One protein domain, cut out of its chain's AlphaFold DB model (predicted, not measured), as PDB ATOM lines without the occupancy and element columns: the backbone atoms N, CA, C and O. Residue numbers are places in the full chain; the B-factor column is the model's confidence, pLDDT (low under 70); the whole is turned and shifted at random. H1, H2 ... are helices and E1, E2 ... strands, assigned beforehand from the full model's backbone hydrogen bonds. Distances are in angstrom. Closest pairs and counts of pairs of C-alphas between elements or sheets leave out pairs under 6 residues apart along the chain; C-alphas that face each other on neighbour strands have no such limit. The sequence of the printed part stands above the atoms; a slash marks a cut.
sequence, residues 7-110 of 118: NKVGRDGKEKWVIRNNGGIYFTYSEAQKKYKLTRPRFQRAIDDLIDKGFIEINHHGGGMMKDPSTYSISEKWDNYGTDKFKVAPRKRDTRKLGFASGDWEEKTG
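What this domain is: This is residues 7 to 110 of the 118 residues of an uncharacterized protein of marine metagenome (UniProt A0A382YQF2). A small core of the two-stranded hairpin E3-E4, with H2 near E3 and H1 at a corner with H2's start, sits between two extensions: the hairpin E1-E2 at one end of the length, and at the other a long tail ending in H4, where residues 101 to 107 stick out. The printed part has 104 residues, with four named helices and four named strands in the order E1 E2 H1 H2 E3 E4 H3 H4; each sheet is antiparallel. The class is mixed, helices and strands, with 46 residues in named elements, under half. It is loose, with a radius of gyration of the C-alphas of 18.2 A, and a rod spanning 66 by 32 by 29 A.

Where its parts are: E1, residues 7 to 9, begins at C-alpha 7 (150.646, 74.084, 127.062), and E2 is residues 16 to 19, 10.0 A long. H1 is residues 29 to 36, 10.1 A, and H2 residues 40 to 52, 18.3 A. E3, residues 56 to 60, measures 11.9 A, and E4, residues 71 to 74, 10.4 A. H3 is residues 77 to 80; H4, residues 105 to 109, ends at C-alpha 109 (105.630, 92.785, 126.754).

How they stand to each other: In hairpin E1-E2, N 9 and O 16 are 2.9 A apart, within hydrogen-bond range. H2 touches H1 with residues 40 to 43 alone, about perpendicular at 84 degrees; their closest C-alphas, Tyr 29 and Arg 40, are 6.1 A apart. The closest C-alphas of H2 and E3, Leu 50 and Ile 56, are 5.8 A apart. In hairpin E3-E4, N 57 and O 73 are 2.9 A apart, within hydrogen-bond range. Residues 25 to 26 pair antiparallel with residues 71 to 72 of E4. H2 and H3 are near each other; H3 and H4 are apart. Every O i to N i+4 pair is within hydrogen-bond range in H1, H2 and H4; H3 is too short for one.

The domain as a whole: The C-alphas farthest apart, Gly 13 and Gly 110, are 65.9 A apart. The printed part has no cut. The link from H3 to H4, 24 residues, is long. The pLDDT is under 70 at residues 64 to 66, 88 and 97 to 102.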
ATOM      1  N   ASN A   7     150.021  75.392 127.142       90.88
ATOM      2  CA  ASN A   7     150.646  74.084 127.062       90.88
ATOM      3  C   ASN A   7     151.857  74.171 126.136       90.88
ATOM      4  O   ASN A   7     151.834  74.903 125.143       90.88
ATOM      5  N   LYS A   8     152.895  73.397 126.449       90.62
ATOM      6  CA  LYS A   8     153.968  73.110 125.501       90.62
ATOM      7  C   LYS A   8     153.472  72.065 124.509       90.62
ATOM      8  O   LYS A   8     152.901  71.054 124.905       90.62
ATOM      9  N   VAL A   9     153.675  72.325 123.230       87.62
ATOM     10  CA  VAL A   9     153.404  71.392 122.133       87.62
ATOM     11  C   VAL A   9     154.599  71.363 121.205       87.62
ATOM     12  O   VAL A   9     155.222  72.388 120.943       87.62
ATOM     13  N   GLY A  10     154.903  70.185 120.682       87.06
ATOM     14  CA  GLY A  10     156.019  69.978 119.774       87.06
ATOM     15  C   GLY A  10     156.872  68.797 120.200       87.06
ATOM     16  O   GLY A  10     156.623  68.151 121.214       87.06
ATOM     17  N   ARG A  11     157.872  68.510 119.372       84.50
ATOM     18  CA  ARG A  11     158.889  67.509 119.675       84.50
ATOM     19  C   ARG A  11     159.878  68.093 120.681       84.50
ATOM     20  O   ARG A  11     160.119  69.300 120.656       84.50
ATOM     21  N   ASP A  12     160.456  67.234 121.511       82.50
ATOM     22  CA  ASP A  12     161.502  67.614 122.457       82.50
ATOM     23  C   ASP A  12     162.619  68.416 121.754       82.50
ATOM     24  O   ASP A  12     163.019  68.097 120.629       82.50
ATOM     25  N   GLY A  13     163.019  69.539 122.356       83.50
ATOM     26  CA  GLY A  13     163.929  70.534 121.766       83.50
ATOM     27  C   GLY A  13     163.327  71.512 120.736       83.50
ATOM     28  O   GLY A  13     163.997  72.466 120.347       83.50
ATOM     29  N   LYS A  14     162.072  71.336 120.295       86.75
ATOM     30  CA  LYS A  14     161.337  72.263 119.397       86.75
ATOM     31  C   LYS A  14     159.955  72.636 119.943       86.75
ATOM     32  O   LYS A  14     159.011  72.874 119.183       86.75
ATOM     33  N   GLU A  15     159.826  72.652 121.262       90.44
ATOM     34  CA  GLU A  15     158.573  72.953 121.943       90.44
ATOM     35  C   GLU A  15     158.145  74.406 121.701       90.44
ATOM     36  O   GLU A  15     158.939  75.343 121.802       90.44
ATOM     37  N   LYS A  16     156.858  74.601 121.422       87.88
ATOM     38  CA  LYS A  16     156.213  75.910 121.336       87.88
ATOM     39  C   LYS A  16     155.125  76.006 122.389       87.88
ATOM     40  O   LYS A  16     154.401  75.045 122.650       87.88
ATOM     41  N   TRP A  17     154.989  77.183 122.979       88.38
ATOM     42  CA  TRP A  17     153.883  77.469 123.875       88.38
ATOM     43  C   TRP A  17     152.648  77.845 123.066       88.38
ATOM     44  O   TRP A  17     152.672  78.821 122.321       88.38
ATOM     45  N   VAL A  18     151.560  77.104 123.247       86.75
ATOM     46  CA  VAL A  18     150.254  77.445 122.673       86.75
ATOM     47  C   VAL A  18     149.235  77.699 123.767       86.75
ATOM     48  O   VAL A  18     149.262  77.094 124.842       86.75
ATOM     49  N   ILE A  19     148.314  78.612 123.481       87.12
ATOM     50  CA  ILE A  19     147.208  78.938 124.372       87.12
ATOM     51  C   ILE A  19     146.120  77.885 124.174       87.12
ATOM     52  O   ILE A  19     145.462  77.848 123.139       87.12
ATOM     53  N   ARG A  20     145.916  77.034 125.182       87.50
ATOM     54  CA  ARG A  20     144.970  75.911 125.116       87.50
ATOM     55  C   ARG A  20     143.518  76.380 125.027       87.50
ATOM     56  O   ARG A  20     142.710  75.761 124.349       87.50
ATOM     57  N   ASN A  21     143.181  77.452 125.737       87.19
ATOM     58  CA  ASN A  21     141.818  77.967 125.851       87.19
ATOM     59  C   ASN A  21     141.614  79.281 125.088       87.19
ATOM     60  O   ASN A  21     140.894  80.165 125.560       87.19
ATOM     61  N   ASN A  22     142.268  79.437 123.934       87.00
ATOM     62  CA  ASN A  22     142.117  80.648 123.138       87.00
ATOM     63  C   ASN A  22     140.646  80.821 122.716       87.00
ATOM     64  O   ASN A  22     140.012  79.865 122.279       87.00
ATOM     65  N   GLY A  23     140.081  82.013 122.916       83.81
ATOM     66  CA  GLY A  23     138.656  82.284 122.677       83.81
ATOM     67  C   GLY A  23     137.704  81.837 123.797       83.81
ATOM     68  O   GLY A  23     136.526  82.193 123.765       83.81
ATOM     69  N   GLY A  24     138.195  81.104 124.802       88.06
ATOM     70  CA  GLY A  24     137.447  80.710 126.005       88.06
ATOM     71  C   GLY A  24     137.781  81.543 127.246       88.06
ATOM     72  O   GLY A  24     137.247  81.296 128.327       88.06
ATOM     73  N   ILE A  25     138.683  82.519 127.126       90.69
ATOM     74  CA  ILE A  25     139.079  83.394 128.232       90.69
ATOM     75  C   ILE A  25     137.914  84.334 128.527       90.69
ATOM     76  O   ILE A  25     137.438  85.024 127.635       90.69
ATOM     77  N   TYR A  26     137.470  84.411 129.778       91.44
ATOM     78  CA  TYR A  26     136.443  85.377 130.166       91.44
ATOM     79  C   TYR A  26     136.783  86.048 131.487       91.44
ATOM     80  O   TYR A  26     137.314  85.439 132.426       91.44
ATOM     81  N   PHE A  27     136.427  87.325 131.570       89.75
ATOM     82  CA  PHE A  27     136.611  88.129 132.762       89.75
ATOM     83  C   PHE A  27     135.449  89.108 132.904       89.75
ATOM     84  O   PHE A  27     135.243  89.982 132.064       89.75
ATOM     85  N   THR A  28     134.642  88.905 133.945       90.12
ATOM     86  CA  THR A  28     133.387  89.642 134.124       90.12
ATOM     87  C   THR A  28     133.589  90.931 134.918       90.12
ATOM     88  O   THR A  28     134.482  91.030 135.761       90.12
ATOM     89  N   TYR A  29     132.691  91.903 134.721       89.31
ATOM     90  CA  TYR A  29     132.670  93.156 135.491       89.31
ATOM     91  C   TYR A  29     132.625  92.916 137.005       89.31
ATOM     92  O   TYR A  29     133.335  93.577 137.762       89.31
ATOM     93  N   SER A  30     131.815  91.954 137.455       88.81
ATOM     94  CA  SER A  30     131.681  91.621 138.876       88.81
ATOM     95  C   SER A  30     132.991  91.108 139.468       88.81
ATOM     96  O   SER A  30     133.326  91.433 140.604       88.81
ATOM     97  N   GLU A  31     133.758  90.329 138.708       89.44
ATOM     98  CA  GLU A  31     135.058  89.830 139.152       89.44
ATOM     99  C   GLU A  31     136.128  90.916 139.143       89.44
ATOM    100  O   GLU A  31     136.923  90.976 140.079       89.44
ATOM    101  N   ALA A  32     136.115  91.797 138.140       91.25
ATOM    102  CA  ALA A  32     136.993  92.961 138.081       91.25
ATOM    103  C   ALA A  32     136.791  93.881 139.294       91.25
ATOM    104  O   ALA A  32     137.756  94.278 139.947       91.25
ATOM    105  N   GLN A  33     135.536  94.145 139.659       93.00
ATOM    106  CA  GLN A  33     135.211  94.964 140.821       93.00
ATOM    107  C   GLN A  33     135.574  94.271 142.141       93.00
ATOM    108  O   GLN A  33     136.173  94.894 143.015       93.00
ATOM    109  N   LYS A  34     135.245  92.981 142.300       93.31
ATOM    110  CA  LYS A  34     135.510  92.245 143.548       93.31
ATOM    111  C   LYS A  34     137.003  92.034 143.800       93.31
ATOM    112  O   LYS A  34     137.461  92.283 144.908       93.31
ATOM    113  N   LYS A  35     137.749  91.575 142.789       92.62
ATOM    114  CA  LYS A  35     139.161  91.184 142.938       92.62
ATOM    115  C   LYS A  35     140.130  92.350 142.774       92.62
ATOM    116  O   LYS A  35     141.128  92.394 143.476       92.62
ATOM    117  N   TYR A  36     139.839  93.277 141.864       90.44
ATOM    118  CA  TYR A  36     140.779  94.334 141.467       90.44
ATOM    119  C   TYR A  36     140.268  95.743 141.775       90.44
ATOM    120  O   TYR A  36     140.916  96.718 141.408       90.44
ATOM    121  N   LYS A  37     139.098  95.867 142.425       93.62
ATOM    122  CA  LYS A  37     138.472  97.153 142.786       93.62
ATOM    123  C   LYS A  37     138.312  98.101 141.587       93.62
ATOM    124  O   LYS A  37     138.245  99.317 141.742       93.62
ATOM    125  N   LEU A  38     138.216  97.543 140.379       92.19
ATOM    126  CA  LEU A  38     137.996  98.316 139.163       92.19
ATOM    127  C   LEU A  38     136.519  98.687 139.058       92.19
ATOM    128  O   LEU A  38     135.640  97.826 139.117       92.19
ATOM    129  N   THR A  39     136.240  99.975 138.870       93.50
ATOM    130  CA  THR A  39     134.890 100.427 138.528       93.50
ATOM    131  C   THR A  39     134.512  99.922 137.138       93.50
ATOM    132  O   THR A  39     135.373  99.712 136.278       93.50
ATOM    133  N   ARG A  40     133.210  99.740 136.887       89.69
ATOM    134  CA  ARG A  40     132.721  99.235 135.591       89.69
ATOM    135  C   ARG A  40     133.219 100.071 134.397       89.69
ATOM    136  O   ARG A  40     133.698  99.452 133.449       89.69
ATOM    137  N   PRO A  41     133.205 101.423 134.439       93.06
ATOM    138  CA  PRO A  41     133.733 102.233 133.339       93.06
ATOM    139  C   PRO A  41     135.243 102.071 133.151       93.06
ATOM    140  O   PRO A  41     135.713 101.981 132.024       93.06
ATOM    141  N   ARG A  42     136.013 101.984 134.246       93.69
ATOM    142  CA  ARG A  42     137.468 101.789 134.179       93.69
ATOM    143  C   ARG A  42     137.818 100.436 133.569       93.69
ATOM    144  O   ARG A  42     138.718 100.353 132.744       93.69
ATOM    145  N   PHE A  43     137.086  99.392 133.950       92.44
ATOM    146  CA  PHE A  43     137.269  98.065 133.380       92.44
ATOM    147  C   PHE A  43     136.909  98.021 131.890       92.44
ATOM    148  O   PHE A  43     137.646  97.432 131.108       92.44
ATOM    149  N   GLN A  44     135.822  98.687 131.488       90.56
ATOM    150  CA  GLN A  44     135.462  98.804 130.077       90.56
ATOM    151  C   GLN A  44     136.561  99.504 129.268       90.56
ATOM    152  O   GLN A  44     137.001  98.946 128.273       90.56
ATOM    153  N   ARG A  45     137.055 100.660 129.735       92.38
ATOM    154  CA  ARG A  45     138.159 101.379 129.072       92.38
ATOM    155  C   ARG A  45     139.408 100.514 128.938       92.38
ATOM    156  O   ARG A  45     140.008 100.493 127.879       92.38
ATOM    157  N   ALA A  46     139.755  99.750 129.974       92.31
ATOM    158  CA  ALA A  46     140.890  98.833 129.908       92.31
ATOM    159  C   ALA A  46     140.699  97.734 128.847       92.31
ATOM    160  O   ALA A  46     141.655  97.365 128.177       92.31
ATOM    161  N   ILE A  47     139.480  97.206 128.679       90.94
ATOM    162  CA  ILE A  47     139.176  96.257 127.597       90.94
ATOM    163  C   ILE A  47     139.310  96.943 126.236       90.94
ATOM    164  O   ILE A  47     139.940  96.382 125.345       90.94
ATOM    165  N   ASP A  48     138.731  98.134 126.087       89.12
ATOM    166  CA  ASP A  48     138.778  98.890 124.836       89.12
ATOM    167  C   ASP A  48     140.237  99.197 124.446       89.12
ATOM    168  O   ASP A  48     140.626  98.920 123.317       89.12
ATOM    169  N   ASP A  49     141.076  99.611 125.401       91.06
ATOM    170  CA  ASP A  49     142.515  99.842 125.212       91.06
ATOM    171  C   ASP A  49     143.289  98.586 124.791       91.06
ATOM    172  O   ASP A  49     144.268  98.679 124.050       91.06
ATOM    173  N   LEU A  50     142.913  97.411 125.303       90.88
ATOM    174  CA  LEU A  50     143.560  96.145 124.947       90.88
ATOM    175  C   LEU A  50     143.159  95.677 123.545       90.88
ATOM    176  O   LEU A  50     143.985  95.099 122.840       90.88
ATOM    177  N   ILE A  51     141.908  95.921 123.146       88.69
ATOM    178  CA  ILE A  51     141.424  95.653 121.786       88.69
ATOM    179  C   ILE A  51     142.098  96.609 120.804       88.69
ATOM    180  O   ILE A  51     142.604  96.174 119.774       88.69
ATOM    181  N   ASP A  52     142.146  97.895 121.153       86.94
ATOM    182  CA  ASP A  52     142.725  98.951 120.327       86.94
ATOM    183  C   ASP A  52     144.204  98.708 120.035       86.94
ATOM    184  O   ASP A  52     144.641  98.883 118.908       86.94
ATOM    185  N   LYS A  53     144.954  98.196 121.018       87.06
ATOM    186  CA  LYS A  53     146.363  97.801 120.857       87.06
ATOM    187  C   LYS A  53     146.557  96.426 120.205       87.06
ATOM    188  O   LYS A  53     147.688  96.008 119.979       87.06
ATOM    189  N   GLY A  54     145.479  95.700 119.910       86.88
ATOM    190  CA  GLY A  54     145.541  94.385 119.272       86.88
ATOM    191  C   GLY A  54     146.032  93.255 120.185       86.88
ATOM    192  O   GLY A  54     146.499  92.237 119.679       86.88
ATOM    193  N   PHE A  55     145.938  93.407 121.512       88.25
ATOM    194  CA  PHE A  55     146.276  92.338 122.462       88.25
ATOM    195  C   PHE A  55     145.175  91.283 122.562       88.25
ATOM    196  O   PHE A  55     145.457  90.094 122.735       88.25
ATOM    197  N   ILE A  56     143.913  91.714 122.494       90.19
ATOM    198  CA  ILE A  56     142.753  90.834 122.634       90.19
ATOM    199  C   ILE A  56     141.714  91.110 121.553       90.19
ATOM    200  O   ILE A  56     141.546  92.239 121.103       90.19
ATOM    201  N   GLU A  57     140.966  90.078 121.193       88.19
ATOM    202  CA  GLU A  57     139.798  90.168 120.325       88.19
ATOM    203  C   GLU A  57     138.581  89.585 121.039       88.19
ATOM    204  O   GLU A  57     138.695  88.695 121.885       88.19
ATOM    205  N   ILE A  58     137.394  90.110 120.739       88.00
ATOM    206  CA  ILE A  58     136.152  89.571 121.294       88.00
ATOM    207  C   ILE A  58     135.762  88.364 120.447       88.00
ATOM    208  O   ILE A  58     135.395  88.521 119.287       88.00
ATOM    209  N   ASN A  59     135.832  87.172 121.038       87.62
ATOM    210  CA  ASN A  59     135.418  85.935 120.379       87.62
ATOM    211  C   ASN A  59     133.895  85.764 120.451       87.62
ATOM    212  O   ASN A  59     133.251  85.404 119.472       87.62
ATOM    213  N   HIS A  60     133.307  86.082 121.608       86.44
ATOM    214  CA  HIS A  60     131.865  86.021 121.821       86.44
ATOM    215  C   HIS A  60     131.372  87.229 122.608       86.44
ATOM    216  O   HIS A  60     131.908  87.585 123.662       86.44
ATOM    217  N   HIS A  61     130.313  87.856 122.108       82.75
ATOM    218  CA  HIS A  61     129.635  88.934 122.810       82.75
ATOM    219  C   HIS A  61     128.484  88.367 123.642       82.75
ATOM    220  O   HIS A  61     127.397  88.122 123.109       82.75
ATOM    221  N   GLY A  62     128.728  88.233 124.946       78.75
ATOM    222  CA  GLY A  62     127.763  87.712 125.907       78.75
ATOM    223  C   GLY A  62     126.535  88.608 126.119       78.75
ATOM    224  O   GLY A  62     126.580  89.826 125.919       78.75
ATOM    225  N   GLY A  63     125.429  87.992 126.537       75.62
ATOM    226  CA  GLY A  63     124.148  88.646 126.809       75.62
ATOM    227  C   GLY A  63     123.814  88.714 128.302       75.62
ATOM    228  O   GLY A  63     123.698  87.690 128.976       75.62
ATOM    229  N   GLY A  64     123.561  89.923 128.818       66.75
ATOM    230  CA  GLY A  64     123.280  90.149 130.245       66.75
ATOM    231  C   GLY A  64     122.051  89.407 130.795       66.75
ATOM    232  O   GLY A  64     122.034  89.064 131.972       66.75
ATOM    233  N   MET A  65     121.057  89.111 129.948       66.62
ATOM    234  CA  MET A  65     119.845  88.363 130.325       66.62
ATOM    235  C   MET A  65     120.096  86.854 130.490       66.62
ATOM    236  O   MET A  65     119.430  86.211 131.293       66.62
ATOM    237  N   MET A  66     121.065  86.283 129.765       65.94
ATOM    238  CA  MET A  66     121.313  84.832 129.719       65.94
ATOM    239  C   MET A  66     122.463  84.377 130.632       65.94
ATOM    240  O   MET A  66     122.894  83.234 130.546       65.94
ATOM    241  N   LYS A  67     122.973  85.258 131.514       74.88
ATOM    242  CA  LYS A  67     124.198  85.023 132.316       74.88
ATOM    243  C   LYS A  67     125.397  84.595 131.459       74.88
ATOM    244  O   LYS A  67     126.304  83.920 131.941       74.88
ATOM    245  N   ASP A  68     125.398  85.015 130.203       83.12
ATOM    246  CA  ASP A  68     126.370  84.618 129.202       83.12
ATOM    247  C   ASP A  68     127.526  85.636 129.191       83.12
ATOM    248  O   ASP A  68     127.292  86.818 128.905       83.12
ATOM    249  N   PRO A  69     128.750  85.251 129.601       86.44
ATOM    250  CA  PRO A  69     129.872  86.172 129.680       86.44
ATOM    251  C   PRO A  69     130.509  86.404 128.307       86.44
ATOM    252  O   PRO A  69     130.641  85.493 127.496       86.44
ATOM    253  N   SER A  70     131.005  87.621 128.071       88.19
ATOM    254  CA  SER A  70     131.870  87.867 126.915       88.19
ATOM    255  C   SER A  70     133.155  87.052 127.023       88.19
ATOM    256  O   SER A  70     133.820  87.080 128.067       88.19
ATOM    257  N   THR A  71     133.518  86.378 125.934       91.12
ATOM    258  CA  THR A  71     134.782  85.654 125.827       91.12
ATOM    259  C   THR A  71     135.738  86.362 124.879       91.12
ATOM    260  O   THR A  71     135.341  87.030 123.920       91.12
ATOM    261  N   TYR A  72     137.022  86.219 125.177       90.88
ATOM    262  CA  TYR A  72     138.114  86.897 124.508       90.88
ATOM    263  C   TYR A  72     139.113  85.872 123.971       90.88
ATOM    264  O   TYR A  72     139.384  84.842 124.602       90.88
ATOM    265  N   SER A  73     139.675  86.172 122.811       89.44
ATOM    266  CA  SER A  73     140.851  85.514 122.253       89.44
ATOM    267  C   SER A  73     142.060  86.436 122.381       89.44
ATOM    268  O   SER A  73     141.932  87.656 122.461       89.44
ATOM    269  N   ILE A  74     143.246  85.842 122.444       89.56
ATOM    270  CA  ILE A  74     144.505  86.582 122.368       89.56
ATOM    271  C   ILE A  74     144.848  86.723 120.894       89.56
ATOM    272  O   ILE A  74     144.804  85.739 120.152       89.56
ATOM    273  N   SER A  75     145.159  87.949 120.493       85.75
ATOM    274  CA  SER A  75     145.547  88.278 119.128       85.75
ATOM    275  C   SER A  75     147.055  88.486 119.059       85.75
ATOM    276  O   SER A  75     147.675  88.879 120.044       85.75
ATOM    277  N   GLU A  76     147.647  88.210 117.902       84.00
ATOM    278  CA  GLU A  76     149.062  88.484 117.602       84.00
ATOM    279  C   GLU A  76     149.237  89.842 116.902       84.00
ATOM    280  O   GLU A  76     150.351  90.263 116.605       84.00
ATOM    281  N   LYS A  77     148.137  90.575 116.664       82.25
ATOM    282  CA  LYS A  77     148.150  91.871 115.968       82.25
ATOM    283  C   LYS A  77     148.964  92.945 116.686       82.25
ATOM    284  O   LYS A  77     149.420  93.875 116.022       82.25
ATOM    285  N   TRP A  78     149.158  92.811 117.999       84.25
ATOM    286  CA  TRP A  78     149.984  93.716 118.801       84.25
ATOM    287  C   TRP A  78     151.426  93.837 118.286       84.25
ATOM    288  O   TRP A  78     152.028  94.885 118.482       84.25
ATOM    289  N   ASP A  79     151.968  92.828 117.595       81.94
ATOM    290  CA  ASP A  79     153.335  92.869 117.046       81.94
ATOM    291  C   ASP A  79     153.506  93.980 115.995       81.94
ATOM    292  O   ASP A  79     154.575  94.552 115.821       81.94
ATOM    293  N   ASN A  80     152.410  94.358 115.331       80.94
ATOM    294  CA  ASN A  80     152.408  95.454 114.369       80.94
ATOM    295  C   ASN A  80     152.078  96.811 115.013       80.94
ATOM    296  O   ASN A  80     152.044  97.807 114.294       80.94
ATOM    297  N   TYR A  81     151.798  96.881 116.320       78.25
ATOM    298  CA  TYR A  81     151.368  98.112 116.992       78.25
ATOM    299  C   TYR A  81     152.411  99.232 116.852       78.25
ATOM    300  O   TYR A  81     153.582  99.046 117.167       78.25
ATOM    301  N   GLY A  82     151.981 100.405 116.377       76.31
ATOM    302  CA  GLY A  82     152.867 101.549 116.110       76.31
ATOM    303  C   GLY A  82     153.551 101.537 114.738       76.31
ATOM    304  O   GLY A  82     154.299 102.462 114.435       76.31
ATOM    305  N   THR A  83     153.285 100.536 113.895       83.88
ATOM    306  CA  THR A  83     153.722 100.512 112.488       83.88
ATOM    307  C   THR A  83     152.565 100.847 111.545       83.88
ATOM    308  O   THR A  83     151.401 100.657 111.898       83.88
ATOM    309  N   ASP A  84     152.863 101.240 110.302       79.31
ATOM    310  CA  ASP A  84     151.845 101.489 109.260       79.31
ATOM    311  C   ASP A  84     150.986 100.253 108.934       79.31
ATOM    312  O   ASP A  84     149.907 100.349 108.347       79.31
ATOM    313  N   LYS A  85     151.451  99.058 109.325       76.00
ATOM    314  CA  LYS A  85     150.718  97.796 109.165       76.00
ATOM    315  C   LYS A  85     149.665  97.590 110.254       76.00
ATOM    316  O   LYS A  85     148.868  96.652 110.154       76.00
ATOM    317  N   PHE A  86     149.634  98.442 111.280       79.25
ATOM    318  CA  PHE A  86     148.661  98.352 112.353       79.25
ATOM    319  C   PHE A  86     147.275  98.790 111.887       79.25
ATOM    320  O   PHE A  86     146.953  99.974 111.795       79.25
ATOM    321  N   LYS A  87     146.409  97.814 111.621       70.81
ATOM    322  CA  LYS A  87     144.994  98.081 111.364       70.81
ATOM    323  C   LYS A  87     144.241  98.090 112.687       70.81
ATOM    324  O   LYS A  87     143.891  97.031 113.206       70.81
ATOM    325  N   VAL A  88     143.977  99.291 113.201       67.25
ATOM    326  CA  VAL A  88     143.109  99.495 114.366       67.25
ATOM    327  C   VAL A  88     141.712  98.969 114.029       67.25
ATOM    328  O   VAL A  88     141.052  99.463 113.113       67.25
ATOM    329  N   ALA A  89     141.253  97.953 114.754       70.75
ATOM    330  CA  ALA A  89     139.888  97.452 114.656       70.75
ATOM    331  C   ALA A  89     139.162  97.792 115.961       70.75
ATOM    332  O   ALA A  89     139.141  96.965 116.877       70.75
ATOM    333  N   PRO A  90     138.585  99.005 116.083       71.69
ATOM    334  CA  PRO A  90     137.885  99.376 117.297       71.69
ATOM    335  C   PRO A  90     136.723  98.413 117.532       71.69
ATOM    336  O   PRO A  90     136.113  97.884 116.592       71.69
ATOM    337  N   ARG A  91     136.400  98.192 118.807       74.81
ATOM    338  CA  ARG A  91     135.285  97.333 119.205       74.81
ATOM    339  C   ARG A  91     134.013  97.769 118.473       74.81
ATOM    340  O   ARG A  91     133.496  98.863 118.704       74.81
ATOM    341  N   LYS A  92     133.464  96.886 117.634       74.31
ATOM    342  CA  LYS A  92     132.172  97.134 116.986       74.31
ATOM    343  C   LYS A  92     131.096  97.274 118.057       74.31
ATOM    344  O   LYS A  92     130.996  96.460 118.981       74.31
ATOM    345  N   ARG A  93     130.291  98.328 117.938       73.56
ATOM    346  CA  ARG A  93     129.132  98.523 118.804       73.56
ATOM    347  C   ARG A  93     128.155  97.374 118.561       73.56
ATOM    348  O   ARG A  93     127.905  97.018 117.415       73.56
ATOM    349  N   ASP A  94     127.618  96.800 119.633       71.06
ATOM    350  CA  ASP A  94     126.611  95.749 119.504       71.06
ATOM    351  C   ASP A  94     125.316  96.360 118.952       71.06
ATOM    352  O   ASP A  94     124.708  97.227 119.585       71.06
ATOM    353  N   THR A  95     124.926  95.946 117.749       74.50
ATOM    354  CA  THR A  95     123.748  96.449 117.032       74.50
ATOM    355  C   THR A  95     122.534  95.544 117.178       74.50
ATOM    356  O   THR A  95     121.487  95.856 116.616       74.50
ATOM    357  N   ARG A  96     122.613  94.455 117.959       70.62
ATOM    358  CA  ARG A  96     121.568  93.417 118.043       70.62
ATOM    359  C   ARG A  96     120.230  93.875 118.653       70.62
ATOM    360  O   ARG A  96     119.374  93.034 118.899       70.62
ATOM    361  N   LYS A  97     120.036  95.186 118.902       69.56
ATOM    362  CA  LYS A  97     118.836  95.816 119.506       69.56
ATOM    363  C   LYS A  97     118.247  94.961 120.643       69.56
ATOM    364  O   LYS A  97     117.037  94.767 120.750       69.56
ATOM    365  N   LEU A  98     119.132  94.398 121.469       64.75
ATOM    366  CA  LEU A  98     118.763  93.479 122.540       64.75
ATOM    367  C   LEU A  98     118.045  94.244 123.656       64.75
ATOM    368  O   LEU A  98     118.445  95.349 124.024       64.75
ATOM    369  N   GLY A  99     117.002  93.628 124.214       66.62
ATOM    370  CA  GLY A  99     116.178  94.202 125.278       66.62
ATOM    371  C   GLY A  99     114.867  94.821 124.788       66.62
ATOM    372  O   GLY A  99     114.405  94.582 123.666       66.62
ATOM    373  N   PHE A 100     114.241  95.588 125.679       65.88
ATOM    374  CA  PHE A 100     112.988  96.285 125.415       65.88
ATOM    375  C   PHE A 100     113.293  97.742 125.057       65.88
ATOM    376  O   PHE A 100     113.434  98.595 125.935       65.88
ATOM    377  N   ALA A 101     113.452  98.016 123.762       68.38
ATOM    378  CA  ALA A 101     113.532  99.383 123.263       68.38
ATOM    379  C   ALA A 101     112.189 100.093 123.479       68.38
ATOM    380  O   ALA A 101     111.148  99.447 123.554       68.38
ATOM    381  N   SER A 102     112.195 101.422 123.579       64.19
ATOM    382  CA  SER A 102     110.973 102.179 123.858       64.19
ATOM    383  C   SER A 102     109.875 101.991 122.809       64.19
ATOM    384  O   SER A 102     108.712 102.007 123.200       64.19
ATOM    385  N   GLY A 103     110.250 101.804 121.537       70.31
ATOM    386  CA  GLY A 103     109.327 101.540 120.427       70.31
ATOM    387  C   GLY A 103     108.743 100.127 120.435       70.31
ATOM    388  O   GLY A 103     107.551  99.971 120.218       70.31
ATOM    389  N   ASP A 104     109.543  99.122 120.799       71.06
ATOM    390  CA  ASP A 104     109.144  97.704 120.715       71.06
ATOM    391  C   ASP A 104     108.660  97.145 122.071       71.06
ATOM    392  O   ASP A 104     108.470  95.941 122.241       71.06
ATOM    393  N   TRP A 105     108.537  98.002 123.093       73.06
ATOM    394  CA  TRP A 105     108.243  97.578 124.466       73.06
ATOM    395  C   TRP A 105     106.835  97.003 124.593       73.06
ATOM    396  O   TRP A 105     106.663  95.945 125.195       73.06
ATOM    397  N   GLU A 106     105.833  97.684 124.031       77.75
ATOM    398  CA  GLU A 106     104.434  97.250 124.129       77.75
ATOM    399  C   GLU A 106     104.211  95.936 123.374       77.75
ATOM    400  O   GLU A 106     103.586  95.024 123.909       77.75
ATOM    401  N   GLU A 107     104.818  95.801 122.193       73.81
ATOM    402  CA  GLU A 107     104.762  94.588 121.373       73.81
ATOM    403  C   GLU A 107     105.439  93.395 122.068       73.81
ATOM    404  O   GLU A 107     104.856  92.319 122.170       73.81
ATOM    405  N   LYS A 108     106.636  93.585 122.641       71.38
ATOM    406  CA  LYS A 108     107.371  92.503 123.320       71.38
ATOM    407  C   LYS A 108     106.825  92.130 124.698       71.38
ATOM    408  O   LYS A 108     107.096  91.030 125.172       71.38
ATOM    409  N   THR A 109     106.143  93.042 125.393       74.75
ATOM    410  CA  THR A 109     105.630  92.785 126.754       74.75
ATOM    411  C   THR A 109     104.138  92.477 126.795       74.75
ATOM    412  O   THR A 109     103.658  92.005 127.827       74.75
ATOM    413  N   GLY A 110     103.400  92.767 125.717       75.62
ATOM    414  CA  GLY A 110     101.939  92.676 125.672       75.62
ATOM    415  C   GLY A 110     101.234  93.675 126.597       75.62
ATOM    416  O   GLY A 110     100.042  93.538 126.864       75.62
TER     417      GLY A 110